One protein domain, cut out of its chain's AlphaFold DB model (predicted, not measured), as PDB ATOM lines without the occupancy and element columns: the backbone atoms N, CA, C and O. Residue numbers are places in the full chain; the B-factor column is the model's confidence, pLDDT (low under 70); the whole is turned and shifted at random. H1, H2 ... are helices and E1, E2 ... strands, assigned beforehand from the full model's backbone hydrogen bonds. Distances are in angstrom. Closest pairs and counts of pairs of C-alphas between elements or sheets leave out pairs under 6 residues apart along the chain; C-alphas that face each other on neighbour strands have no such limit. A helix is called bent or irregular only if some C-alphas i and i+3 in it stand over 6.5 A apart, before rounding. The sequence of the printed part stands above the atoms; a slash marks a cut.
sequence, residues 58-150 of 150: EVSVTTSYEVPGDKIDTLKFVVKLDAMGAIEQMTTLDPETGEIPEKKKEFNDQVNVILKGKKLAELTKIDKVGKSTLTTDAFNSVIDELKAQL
ATOM      1  N   GLU A  58      38.691  14.715  -5.796       85.94
ATOM      2  CA  GLU A  58      37.887  14.640  -7.018       85.94
ATOM      3  C   GLU A  58      37.300  13.234  -7.183       85.94
ATOM      4  O   GLU A  58      38.015  12.240  -7.057       85.94
ATOM      5  N   VAL A  59      35.998  13.150  -7.454       87.81
ATOM      6  CA  VAL A  59      35.291  11.901  -7.775       87.81
ATOM      7  C   VAL A  59      34.627  12.030  -9.137       87.81
ATOM      8  O   VAL A  59      34.187  13.119  -9.518       87.81
ATOM      9  N   SER A  60      34.558  10.939  -9.902       88.62
ATOM     10  CA  SER A  60      33.938  10.995 -11.226       88.62
ATOM     11  C   SER A  60      33.229   9.713 -11.622       88.62
ATOM     12  O   SER A  60      33.692   8.618 -11.311       88.62
ATOM     13  N   VAL A  61      32.109   9.852 -12.329       87.38
ATOM     14  CA  VAL A  61      31.314   8.732 -12.846       87.38
ATOM     15  C   VAL A  61      30.887   9.049 -14.270       87.38
ATOM     16  O   VAL A  61      30.431  10.156 -14.557       87.38
ATOM     17  N   THR A  62      31.033   8.075 -15.163       87.12
ATOM     18  CA  THR A  62      30.535   8.159 -16.537       87.12
ATOM     19  C   THR A  62      29.205   7.435 -16.630       87.12
ATOM     20  O   THR A  62      29.086   6.306 -16.166       87.12
ATOM     21  N   THR A  63      28.214   8.066 -17.251       85.12
ATOM     22  CA  THR A  63      26.892   7.484 -17.471       85.12
ATOM     23  C   THR A  63      26.394   7.770 -18.872       85.12
ATOM     24  O   THR A  63      26.741   8.786 -19.475       85.12
ATOM     25  N   SER A  64      25.562   6.873 -19.380       84.25
ATOM     26  CA  SER A  64      24.925   6.985 -20.684       84.25
ATOM     27  C   SER A  64      23.417   7.009 -20.497       84.25
ATOM     28  O   SER A  64      22.872   6.226 -19.720       84.25
ATOM     29  N   TYR A  65      22.733   7.893 -21.215       79.94
ATOM     30  CA  TYR A  65      21.277   7.982 -21.186       79.94
ATOM     31  C   TYR A  65      20.722   8.204 -22.591       79.94
ATOM     32  O   TYR A  65      21.368   8.787 -23.463       79.94
ATOM     33  N   GLU A  66      19.508   7.712 -22.813       76.19
ATOM     34  CA  GLU A  66      18.810   7.876 -24.082       76.19
ATOM     35  C   GLU A  66      18.271   9.301 -24.209       76.19
ATOM     36  O   GLU A  66      17.609   9.834 -23.311       76.19
ATOM     37  N   VAL A  67      18.548   9.927 -25.348       78.00
ATOM     38  CA  VAL A  67      17.971  11.213 -25.731       78.00
ATOM     39  C   VAL A  67      16.974  11.013 -26.876       78.00
ATOM     40  O   VAL A  67      17.121  10.076 -27.665       78.00
ATOM     41  N   PRO A  68      15.956  11.887 -27.004       74.69
ATOM     42  CA  PRO A  68      14.919  11.736 -28.021       74.69
ATOM     43  C   PRO A  68      15.491  11.528 -29.431       74.69
ATOM     44  O   PRO A  68      16.321  12.316 -29.895       74.69
ATOM     45  N   GLY A  69      15.009  10.486 -30.114       71.12
ATOM     46  CA  GLY A  69      15.462  10.090 -31.451       71.12
ATOM     47  C   GLY A  69      16.502   8.966 -31.471       71.12
ATOM     48  O   GLY A  69      17.389   9.012 -32.320       71.12
ATOM     49  N   ASP A  70      16.404   8.007 -30.540       66.38
ATOM     50  CA  ASP A  70      17.220   6.779 -30.460       66.38
ATOM     51  C   ASP A  70      18.736   7.025 -30.398       66.38
ATOM     52  O   ASP A  70      19.549   6.226 -30.870       66.38
ATOM     53  N   LYS A  71      19.136   8.161 -29.823       76.12
ATOM     54  CA  LYS A  71      20.545   8.500 -29.614       76.12
ATOM     55  C   LYS A  71      20.913   8.246 -28.163       76.12
ATOM     56  O   LYS A  71      20.147   8.565 -27.260       76.12
ATOM     57  N   ILE A  72      22.112   7.722 -27.951       79.56
ATOM     58  CA  ILE A  72      22.696   7.557 -26.623       79.56
ATOM     59  C   ILE A  72      23.662   8.720 -26.412       79.56
ATOM     60  O   ILE A  72      24.583   8.906 -27.206       79.56
ATOM     61  N   ASP A  73      23.428   9.513 -25.370       79.75
ATOM     62  CA  ASP A  73      24.340  10.569 -24.931       79.75
ATOM     63  C   ASP A  73      25.129  10.048 -23.728       79.75
ATOM     64  O   ASP A  73      24.536   9.555 -22.765       79.75
ATOM     65  N   THR A  74      26.460  10.114 -23.787       84.88
ATOM     66  CA  THR A  74      27.328   9.673 -22.686       84.88
ATOM     67  C   THR A  74      28.005  10.881 -22.068       84.88
ATOM     68  O   THR A  74      28.612  11.684 -22.766       84.88
ATOM     69  N   LEU A  75      27.908  11.009 -20.748       86.88
ATOM     70  CA  LEU A  75      28.473  12.114 -19.987       86.88
ATOM     71  C   LEU A  75      29.285  11.588 -18.815       86.88
ATOM     72  O   LEU A  75      28.884  10.657 -18.119       86.88
ATOM     73  N   LYS A  76      30.404  12.248 -18.552       86.69
ATOM     74  CA  LYS A  76      31.202  12.070 -17.349       86.69
ATOM     75  C   LYS A  76      30.907  13.200 -16.376       86.69
ATOM     76  O   LYS A  76      31.174  14.362 -16.664       86.69
ATOM     77  N   PHE A  77      30.380  12.868 -15.208       89.31
ATOM     78  CA  PHE A  77      30.244  13.801 -14.098       89.31
ATOM     79  C   PHE A  77      31.528  13.793 -13.280       89.31
ATOM     80  O   PHE A  77      31.976  12.734 -12.849       89.31
ATOM     81  N   VAL A  78      32.113  14.966 -13.064       89.62
ATOM     82  CA  VAL A  78      33.293  15.174 -12.223       89.62
ATOM     83  C   VAL A  78      32.907  16.120 -11.098       89.62
ATOM     84  O   VAL A  78      32.416  17.219 -11.357       89.62
ATOM     85  N   VAL A  79      33.109  15.704  -9.853       89.88
ATOM     86  CA  VAL A  79      32.779  16.482  -8.658       89.88
ATOM     87  C   VAL A  79      34.044  16.682  -7.836       89.88
ATOM     88  O   VAL A  79      34.671  15.719  -7.404       89.88
ATOM     89  N   LYS A  80      34.402  17.943  -7.609       89.00
ATOM     90  CA  LYS A  80      35.488  18.361  -6.725       89.00
ATOM     91  C   LYS A  80      34.932  18.664  -5.348       89.00
ATOM     92  O   LYS A  80      33.939  19.384  -5.221       89.00
ATOM     93  N   LEU A  81      35.584  18.116  -4.339       89.00
ATOM     94  CA  LEU A  81      35.190  18.173  -2.946       89.00
ATOM     95  C   LEU A  81      36.295  18.822  -2.125       89.00
ATOM     96  O   LEU A  81      37.470  18.564  -2.368       89.00
ATOM     97  N   ASP A  82      35.917  19.604  -1.125       86.25
ATOM     98  CA  ASP A  82      36.844  20.136  -0.136       86.25
ATOM     99  C   ASP A  82      37.244  19.072   0.908       86.25
ATOM    100  O   ASP A  82      36.748  17.939   0.925       86.25
ATOM    101  N   ALA A  83      38.119  19.460   1.838       82.88
ATOM    102  CA  ALA A  83      38.588  18.599   2.927       82.88
ATOM    103  C   ALA A  83      37.468  18.119   3.880       82.88
ATOM    104  O   ALA A  83      37.680  17.202   4.672       82.88
ATOM    105  N   MET A  84      36.281  18.732   3.827       80.44
ATOM    106  CA  MET A  84      35.101  18.365   4.613       80.44
ATOM    107  C   MET A  84      34.092  17.527   3.806       80.44
ATOM    108  O   MET A  84      33.028  17.179   4.333       80.44
ATOM    109  N   GLY A  85      34.408  17.194   2.549       82.38
ATOM    110  CA  GLY A  85      33.531  16.463   1.637       82.38
ATOM    111  C   GLY A  85      32.399  17.316   1.052       82.38
ATOM    112  O   GLY A  85      31.406  16.758   0.565       82.38
ATOM    113  N   ALA A  86      32.505  18.645   1.124       87.56
ATOM    114  CA  ALA A  86      31.574  19.573   0.496       87.56
ATOM    115  C   ALA A  86      31.963  19.838  -0.960       87.56
ATOM    116  O   ALA A  86      33.136  19.947  -1.292       87.56
ATOM    117  N   ILE A  87      30.974  19.952  -1.838       89.75
ATOM    118  CA  ILE A  87      31.177  20.170  -3.267       89.75
ATOM    119  C   ILE A  87      31.684  21.590  -3.491       89.75
ATOM    120  O   ILE A  87      30.989  22.561  -3.200       89.75
ATOM    121  N   GLU A  88      32.874  21.719  -4.059       87.62
ATOM    122  CA  GLU A  88      33.402  22.999  -4.527       87.62
ATOM    123  C   GLU A  88      32.961  23.284  -5.959       87.62
ATOM    124  O   GLU A  88      32.624  24.426  -6.293       87.62
ATOM    125  N   GLN A  89      32.959  22.238  -6.792       88.00
ATOM    126  CA  GLN A  89      32.636  22.326  -8.207       88.00
ATOM    127  C   GLN A  89      32.107  20.992  -8.748       88.00
ATOM    128  O   GLN A  89      32.623  19.930  -8.413       88.00
ATOM    129  N   MET A  90      31.123  21.050  -9.640       88.94
ATOM    130  CA  MET A  90      30.667  19.944 -10.472       88.94
ATOM    131  C   MET A  90      30.774  20.321 -11.948       88.94
ATOM    132  O   MET A  90      30.388  21.420 -12.353       88.94
ATOM    133  N   THR A  91      31.300  19.402 -12.746       88.62
ATOM    134  CA  THR A  91      31.502  19.589 -14.177       88.62
ATOM    135  C   THR A  91      31.057  18.344 -14.927       88.62
ATOM    136  O   THR A  91      31.499  17.237 -14.630       88.62
ATOM    137  N   THR A  92      30.221  18.525 -15.942       88.56
ATOM    138  CA  THR A  92      29.963  17.503 -16.959       88.56
ATOM    139  C   THR A  92      30.987  17.603 -18.078       88.56
ATOM    140  O   THR A  92      31.095  18.656 -18.712       88.56
ATOM    141  N   LEU A  93      31.674  16.507 -18.357       85.00
ATOM    142  CA  LEU A  93      32.603  16.361 -19.466       85.00
ATOM    143  C   LEU A  93      32.070  15.325 -20.452       85.00
ATOM    144  O   LEU A  93      31.403  14.365 -20.063       85.00
ATOM    145  N   ASP A  94      32.380  15.511 -21.722       84.38
ATOM    146  CA  ASP A  94      32.274  14.455 -22.717       84.38
ATOM    147  C   ASP A  94      33.364  13.401 -22.431       84.38
ATOM    148  O   ASP A  94      34.524  13.769 -22.220       84.38
ATOM    149  N   PRO A  95      33.038  12.102 -22.352       78.56
ATOM    150  CA  PRO A  95      34.035  11.064 -22.103       78.56
ATOM    151  C   PRO A  95      35.048  10.901 -23.247       78.56
ATOM    152  O   PRO A  95      36.148  10.413 -22.988       78.56
ATOM    153  N   GLU A  96      34.701  11.274 -24.482       76.00
ATOM    154  CA  GLU A  96      35.566  11.135 -25.658       76.00
ATOM    155  C   GLU A  96      36.497  12.336 -25.816       76.00
ATOM    156  O   GLU A  96      37.691  12.162 -26.067       76.00
ATOM    157  N   THR A  97      35.971  13.556 -25.659       78.06
ATOM    158  CA  THR A  97      36.771  14.781 -25.843       78.06
ATOM    159  C   THR A  97      37.370  15.311 -24.543       78.06
ATOM    160  O   THR A  97      38.358  16.042 -24.576       78.06
ATOM    161  N   GLY A  98      36.795  14.956 -23.390       76.75
ATOM    162  CA  GLY A  98      37.177  15.514 -22.093       76.75
ATOM    163  C   GLY A  98      36.785  16.983 -21.916       76.75
ATOM    164  O   GLY A  98      37.174  17.598 -20.924       76.75
ATOM    165  N   GLU A  99      36.024  17.556 -22.852       78.56
ATOM    166  CA  GLU A  99      35.572  18.945 -22.809       78.56
ATOM    167  C   GLU A  99      34.147  19.051 -22.269       78.56
ATOM    168  O   GLU A  99      33.371  18.097 -22.296       78.56
ATOM    169  N   ILE A 100      33.775  20.238 -21.785       83.88
ATOM    170  CA  ILE A 100      32.391  20.523 -21.407       83.88
ATOM    171  C   ILE A 100      31.572  20.662 -22.694       83.88
ATOM    172  O   ILE A 100      31.806  21.622 -23.436       83.88
ATOM    173  N   PRO A 101      30.572  19.798 -22.955       81.44
ATOM    174  CA  PRO A 101      29.730  19.969 -24.130       81.44
ATOM    175  C   PRO A 101      29.015  21.321 -24.049       81.44
ATOM    176  O   PRO A 101      28.439  21.651 -23.008       81.44
ATOM    177  N   GLU A 102      28.985  22.101 -25.134       81.31
ATOM    178  CA  GLU A 102      28.392  23.454 -25.118       81.31
ATOM    179  C   GLU A 102      26.946  23.454 -24.596       81.31
ATOM    180  O   GLU A 102      26.548  24.319 -23.816       81.31
ATOM    181  N   LYS A 103      26.179  22.412 -24.939       81.00
ATOM    182  CA  LYS A 103      24.791  22.205 -24.487       81.00
ATOM    183  C   LYS A 103      24.655  21.953 -22.981       81.00
ATOM    184  O   LYS A 103      23.540  21.993 -22.466       81.00
ATOM    185  N   LYS A 104      25.751  21.649 -22.284       83.75
ATOM    186  CA  LYS A 104      25.802  21.356 -20.843       83.75
ATOM    187  C   LYS A 104      26.511  22.448 -20.043       83.75
ATOM    188  O   LYS A 104      26.526  22.378 -18.818       83.75
ATOM    189  N   LYS A 105      27.032  23.491 -20.697       85.56
ATOM    190  CA  LYS A 105      27.651  24.634 -20.014       85.56
ATOM    191  C   LYS A 105      26.668  25.339 -19.075       85.56
ATOM    192  O   LYS A 105      26.970  25.507 -17.903       85.56
ATOM    193  N   GLU A 106      25.460  25.640 -19.557       85.44
ATOM    194  CA  GLU A 106      24.408  26.256 -18.733       85.44
ATOM    195  C   GLU A 106      24.005  25.359 -17.550       85.44
ATOM    196  O   GLU A 106      23.790  25.844 -16.441       85.44
ATOM    197  N   PHE A 107      23.950  24.041 -17.771       88.06
ATOM    198  CA  PHE A 107      23.706  23.080 -16.698       88.06
ATOM    199  C   PHE A 107      24.813  23.127 -15.642       88.06
ATOM    200  O   PHE A 107      24.493  23.223 -14.463       88.06
ATOM    201  N   ASN A 108      26.087  23.121 -16.048       88.56
ATOM    202  CA  ASN A 108      27.219  23.239 -15.127       88.56
ATOM    203  C   ASN A 108      27.168  24.546 -14.334       88.56
ATOM    204  O   ASN A 108      27.341  24.533 -13.118       88.56
ATOM    205  N   ASP A 109      26.885  25.671 -14.982       88.69
ATOM    206  CA  ASP A 109      26.813  26.959 -14.293       88.69
ATOM    207  C   ASP A 109      25.702  26.951 -13.227       88.69
ATOM    208  O   ASP A 109      25.931  27.318 -12.073       88.69
ATOM    209  N   GLN A 110      24.511  26.457 -13.575       88.69
ATOM    210  CA  GLN A 110      23.367  26.423 -12.661       88.69
ATOM    211  C   GLN A 110      23.518  25.374 -11.553       88.69
ATOM    212  O   GLN A 110      23.199  25.642 -10.393       88.69
ATOM    213  N   VAL A 111      24.017  24.180 -11.874       88.44
ATOM    214  CA  VAL A 111      24.153  23.098 -10.894       88.44
ATOM    215  C   VAL A 111      25.224  23.422  -9.856       88.44
ATOM    216  O   VAL A 111      25.050  23.083  -8.689       88.44
ATOM    217  N   ASN A 112      26.270  24.165 -10.228       89.75
ATOM    218  CA  ASN A 112      27.265  24.661  -9.280       89.75
ATOM    219  C   ASN A 112      26.675  25.658  -8.283       89.75
ATOM    220  O   ASN A 112      27.025  25.610  -7.109       89.75
ATOM    221  N   VAL A 113      25.741  26.518  -8.697       88.25
ATOM    222  CA  VAL A 113      25.046  27.422  -7.761       88.25
ATOM    223  C   VAL A 113      24.244  26.634  -6.722       88.25
ATOM    224  O   VAL A 113      24.164  27.040  -5.565       88.25
ATOM    225  N   ILE A 114      23.673  25.495  -7.119       87.44
ATOM    226  CA  ILE A 114      22.833  24.663  -6.249       87.44
ATOM    227  C   ILE A 114      23.683  23.757  -5.353       87.44
ATOM    228  O   ILE A 114      23.351  23.573  -4.184       87.44
ATOM    229  N   LEU A 115      24.744  23.159  -5.892       89.12
ATOM    230  CA  LEU A 115      25.528  22.130  -5.211       89.12
ATOM    231  C   LEU A 115      26.681  22.675  -4.376       89.12
ATOM    232  O   LEU A 115      27.087  22.006  -3.426       89.12
ATOM    233  N   LYS A 116      27.205  23.860  -4.696       88.00
ATOM    234  CA  LYS A 116      28.390  24.385  -4.018       88.00
ATOM    235  C   LYS A 116      28.164  24.526  -2.510       88.00
ATOM    236  O   LYS A 116      27.176  25.105  -2.063       88.00
ATOM    237  N   GLY A 117      29.091  23.979  -1.728       84.81
ATOM    238  CA  GLY A 117      29.041  23.930  -0.267       84.81
ATOM    239  C   GLY A 117      28.146  22.828   0.315       84.81
ATOM    240  O   GLY A 117      28.134  22.650   1.532       84.81
ATOM    241  N   LYS A 118      27.410  22.060  -0.505       88.81
ATOM    242  CA  LYS A 118      26.666  20.880  -0.033       88.81
ATOM    243  C   LYS A 118      27.593  19.677   0.069       88.81
ATOM    244  O   LYS A 118      28.465  19.499  -0.771       88.81
ATOM    245  N   LYS A 119      27.374  18.805   1.050       89.94
ATOM    246  CA  LYS A 119      28.134  17.556   1.175       89.94
ATOM    247  C   LYS A 119      27.637  16.499   0.206       89.94
ATOM    248  O   LYS A 119      26.445  16.198   0.187       89.94
ATOM    249  N   LEU A 120      28.556  15.876  -0.530       88.31
ATOM    250  CA  LEU A 120      28.201  14.820  -1.483       88.31
ATOM    251  C   LEU A 120      27.572  13.600  -0.787       88.31
ATOM    252  O   LEU A 120      26.589  13.056  -1.280       88.31
ATOM    253  N   ALA A 121      28.071  13.231   0.397       89.19
ATOM    254  CA  ALA A 121      27.518  12.136   1.202       89.19
ATOM    255  C   ALA A 121      26.037  12.341   1.576       89.19
ATOM    256  O   ALA A 121      25.297  11.372   1.729       89.19
ATOM    257  N   GLU A 122      25.603  13.595   1.709       88.94
ATOM    258  CA  GLU A 122      24.251  13.959   2.148       88.94
ATOM    259  C   GLU A 122      23.292  14.205   0.969       88.94
ATOM    260  O   GLU A 122      22.084  14.352   1.166       88.94
ATOM    261  N   LEU A 123      23.794  14.235  -0.272       88.12
ATOM    262  CA  LEU A 123      22.958  14.435  -1.456       88.12
ATOM    263  C   LEU A 123      22.140  13.186  -1.756       88.12
ATOM    264  O   LEU A 123      22.687  12.145  -2.073       88.12
ATOM    265  N   THR A 124      20.819  13.270  -1.722       88.19
ATOM    266  CA  THR A 124      19.947  12.170  -2.177       88.19
ATOM    267  C   THR A 124      19.498  12.370  -3.616       88.19
ATOM    268  O   THR A 124      19.478  11.430  -4.400       88.19
ATOM    269  N   LYS A 125      19.157  13.610  -3.959       89.81
ATOM    270  CA  LYS A 125      18.775  14.060  -5.294       89.81
ATOM    271  C   LYS A 125      18.943  15.570  -5.388       89.81
ATOM    272  O   LYS A 125      18.928  16.259  -4.363       89.81
ATOM    273  N   ILE A 126      19.034  16.081  -6.605       89.00
ATOM    274  CA  ILE A 126      18.917  17.505  -6.908       89.00
ATOM    275  C   ILE A 126      17.601  17.787  -7.626       89.00
ATOM    276  O   ILE A 126      17.077  16.945  -8.364       89.00
ATOM    277  N   ASP A 127      17.085  18.995  -7.415       88.06
ATOM    278  CA  ASP A 127      15.968  19.512  -8.192       88.06
ATOM    279  C   ASP A 127      16.380  19.743  -9.647       88.06
ATOM    280  O   ASP A 127      17.560  19.898  -9.975       88.06
ATOM    281  N   LYS A 128      15.380  19.778 -10.531       87.81
ATOM    282  CA  LYS A 128      15.587  20.016 -11.961       87.81
ATOM    283  C   LYS A 128      16.339  21.323 -12.189       87.81
ATOM    284  O   LYS A 128      15.913  22.385 -11.740       87.81
ATOM    285  N   VAL A 129      17.431  21.230 -12.942       86.62
ATOM    286  CA  VAL A 129      18.298  22.367 -13.252       86.62
ATOM    287  C   VAL A 129      17.877  22.958 -14.596       86.62
ATOM    288  O   VAL A 129      18.159  22.396 -15.657       86.62
ATOM    289  N   GLY A 130      17.147  24.075 -14.553       83.44
ATOM    290  CA  GLY A 130      16.701  24.798 -15.745       83.44
ATOM    291  C   GLY A 130      15.939  23.907 -16.735       83.44
ATOM    292  O   GLY A 130      14.969  23.238 -16.381       83.44
ATOM    293  N   LYS A 131      16.386  23.893 -17.997       83.31
ATOM    294  CA  LYS A 131      15.816  23.046 -19.066       83.31
ATOM    295  C   LYS A 131      16.468  21.660 -19.159       83.31
ATOM    296  O   LYS A 131      16.035  20.827 -19.953       83.31
ATOM    297  N   SER A 132      17.475  21.379 -18.338       84.25
ATOM    298  CA  SER A 132      18.337  20.196 -18.436       84.25
ATOM    299  C   SER A 132      17.801  19.011 -17.633       84.25
ATOM    300  O   SER A 132      18.546  18.359 -16.909       84.25
ATOM    301  N   THR A 133      16.505  18.707 -17.781       85.62
ATOM    302  CA  THR A 133      15.833  17.642 -17.009       85.62
ATOM    303  C   THR A 133      16.540  16.293 -17.153       85.62
ATOM    304  O   THR A 133      16.877  15.687 -16.148       85.62
ATOM    305  N   LEU A 134      16.861  15.868 -18.381       86.31
ATOM    306  CA  LEU A 134      17.519  14.576 -18.621       86.31
ATOM    307  C   LEU A 134      18.916  14.495 -17.992       86.31
ATOM    308  O   LEU A 134      19.304  13.452 -17.485       86.31
ATOM    309  N   THR A 135      19.671  15.595 -17.991       85.25
ATOM    310  CA  THR A 135      21.009  15.629 -17.378       85.25
ATOM    311  C   THR A 135      20.927  15.678 -15.860       85.25
ATOM    312  O   THR A 135      21.748  15.058 -15.195       85.25
ATOM    313  N   THR A 136      19.916  16.352 -15.305       90.06
ATOM    314  CA  THR A 136      19.609  16.265 -13.876       90.06
ATOM    315  C   THR A 136      19.245  14.838 -13.475       90.06
ATOM    316  O   THR A 136      19.767  14.342 -12.482       90.06
ATOM    317  N   ASP A 137      18.390  14.164 -14.244       88.75
ATOM    318  CA  ASP A 137      17.967  12.796 -13.945       88.75
ATOM    319  C   ASP A 137      19.143  11.812 -14.072       88.75
ATOM    320  O   ASP A 137      19.334  10.973 -13.193       88.75
ATOM    321  N   ALA A 138      19.993  11.982 -15.092       88.69
ATOM    322  CA  ALA A 138      21.230  11.217 -15.255       88.69
ATOM    323  C   ALA A 138      22.256  11.491 -14.144       88.69
ATOM    324  O   ALA A 138      22.986  10.591 -13.749       88.69
ATOM    325  N   PHE A 139      22.324  12.716 -13.612       89.31
ATOM    326  CA  PHE A 139      23.144  12.995 -12.434       89.31
ATOM    327  C   PHE A 139      22.570  12.295 -11.201       89.31
ATOM    328  O   PHE A 139      23.299  11.623 -10.482       89.31
ATOM    329  N   ASN A 140      21.256  12.413 -10.983       91.56
ATOM    330  CA  ASN A 140      20.559  11.804  -9.852       91.56
ATOM    331  C   ASN A 140      20.715  10.280  -9.808       91.56
ATOM    332  O   ASN A 140      20.814   9.729  -8.714       91.56
ATOM    333  N   SER A 141      20.773   9.605 -10.960       89.69
ATOM    334  CA  SER A 141      20.980   8.153 -11.007       89.69
ATOM    335  C   SER A 141      22.385   7.721 -10.577       89.69
ATOM    336  O   SER A 141      22.534   6.613 -10.075       89.69
ATOM    337  N   VAL A 142      23.394   8.588 -10.717       89.50
ATOM    338  CA  VAL A 142      24.793   8.274 -10.374       89.50
ATOM    339  C   VAL A 142      25.268   8.888  -9.061       89.50
ATOM    340  O   VAL A 142      26.432   8.732  -8.696       89.50
ATOM    341  N   ILE A 143      24.395   9.575  -8.317       89.00
ATOM    342  CA  ILE A 143      24.750  10.168  -7.020       89.00
ATOM    343  C   ILE A 143      25.305   9.106  -6.065       89.00
ATOM    344  O   ILE A 143      26.300   9.356  -5.389       89.00
ATOM    345  N   ASP A 144      24.696   7.923  -6.007       89.81
ATOM    346  CA  ASP A 144      25.146   6.871  -5.092       89.81
ATOM    347  C   ASP A 144      26.498   6.272  -5.513       89.81
ATOM    348  O   ASP A 144      27.327   5.971  -4.655       89.81
ATOM    349  N   GLU A 145      26.785   6.206  -6.815       88.44
ATOM    350  CA  GLU A 145      28.109   5.831  -7.328       88.44
ATOM    351  C   GLU A 145      29.168   6.897  -7.016       88.44
ATOM    352  O   GLU A 145      30.295   6.566  -6.647       88.44
ATOM    353  N   LEU A 146      28.807   8.182  -7.105       87.00
ATOM    354  CA  LEU A 146      29.684   9.290  -6.716       87.00
ATOM    355  C   LEU A 146      29.986   9.254  -5.211       87.00
ATOM    356  O   LEU A 146      31.125   9.491  -4.807       87.00
ATOM    357  N   LYS A 147      28.999   8.911  -4.373       87.38
ATOM    358  CA  LYS A 147      29.201   8.716  -2.928       87.38
ATOM    359  C   LYS A 147      30.078   7.518  -2.610       87.38
ATOM    360  O   LYS A 147      30.843   7.591  -1.659       87.38
ATOM    361  N   ALA A 148      29.975   6.432  -3.372       86.94
ATOM    362  CA  ALA A 148      30.784   5.235  -3.147       86.94
ATOM    363  C   ALA A 148      32.295   5.487  -3.326       86.94
ATOM    364  O   ALA A 148      33.105   4.668  -2.903       86.94
ATOM    365  N   GLN A 149      32.674   6.613  -3.942       82.12
ATOM    366  CA  GLN A 149      34.063   7.045  -4.118       82.12
ATOM    367  C   GLN A 149      34.568   7.982  -2.999       82.12
ATOM    368  O   GLN A 149      35.751   8.348  -2.992       82.12
ATOM    369  N   LEU A 150      33.700   8.396  -2.063       76.75
ATOM    370  CA  LEU A 150      34.071   9.140  -0.848       76.75
ATOM    371  C   LEU A 150      34.855   8.271   0.136       76.75
ATOM    372  O   LEU A 150      35.800   8.843   0.726       76.75
TER     373      LEU A 150
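What this domain is: This is residues 58 to 150 of the 150 residues of an uncharacterized protein of Candidatus Moranbacteria bacterium (UniProt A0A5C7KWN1). A twisted sheet of three long strands, E1, E2 and E3, has both helices over one of its faces: H1 runs along the edge strand E3, while H2 crosses slantwise over E1 and E2. The two helices are not side by side but splay at a steep angle, and a long link without a named element, residues 116 to 132, joins them. The turns of the two hairpins, one holding Gly 69 and the other Ala 83, lie at opposite ends of the longest axis. The printed part has 93 residues with three named strands and two named helices, in the order E1, E2, E3, H1, H2; the sheet order is E1, E2, E3, antiparallel, and the class is mixed, helices and strands. The whole is compact, with a radius of gyration of the C-alphas of 12.5 A, yet elongated in outline, spanning 41 by 24 by 22 A.

How they stand to each other: The inner strand E2, residues 71 to 81, has the edge strands E1, residues 58 to 67, and E3, residues 87 to 93, as neighbours. The three form a meander, each strand the antiparallel neighbour of the one before. E1 and E2 are a hairpin at 160 degrees between directions, with N 63 and O 75 at 2.8 A, within hydrogen-bond range. E2 and E3 are a hairpin at 155 degrees, with N 78 and O 91 at 2.8 A, within that range. H2, residues 133 to 147, is on the sheet at a height of 8.1 A, over E1 and E2, slantwise to the strands at 47 degrees to E2 on the local plane. The sheet and H2 make two layers, a helix on one face of a sheet. The closest C-alphas of E1 and H2 are those of Val 59 and Leu 146, 6.3 A apart. H1, residues 102 to 115, is on the same face at a height of 7.4 A, over E3 and along it at 16 degrees on the local plane. The closest C-alphas of E3 and H1 are those of Thr 91 and Asn 108, 5.7 A apart. H1 and H2 are close but not clearly touching, the C-alphas of Phe 107 and Thr 135 being closest at 8.0 A; they run the same way at a steep tilt of 56 degrees. O i to N i+4 pairs are within hydrogen-bond range in 8 of 10 cases in H1 and 8 of 11 in H2.

Where its parts are: E2 measures 31.9 A from first to last C-alpha, E1 27.5 A and E3 16.7 A. E1 begins at C-alpha 58, (37.887, 14.640, -7.018). H1 is 20.2 A long and irregular, with C-alphas 103 and 106 7.0 A apart. H2 is 21.4 A long and irregular, with C-alphas 141 and 144 7.3 A apart; it ends at C-alpha 147, (29.201, 8.716, -2.928).

The domain as a whole: The two C-alphas farthest apart, those of Gly 69 and Ala 83, are 42.3 A apart. The printed part has no cut. The link from H1 to H2 is long, that from E3 to H1 short, and those from E1 to E2 and E2 to E3 tight. The mean pLDDT of the printed part is 85.4, and one residue, Asp 70, is under 70.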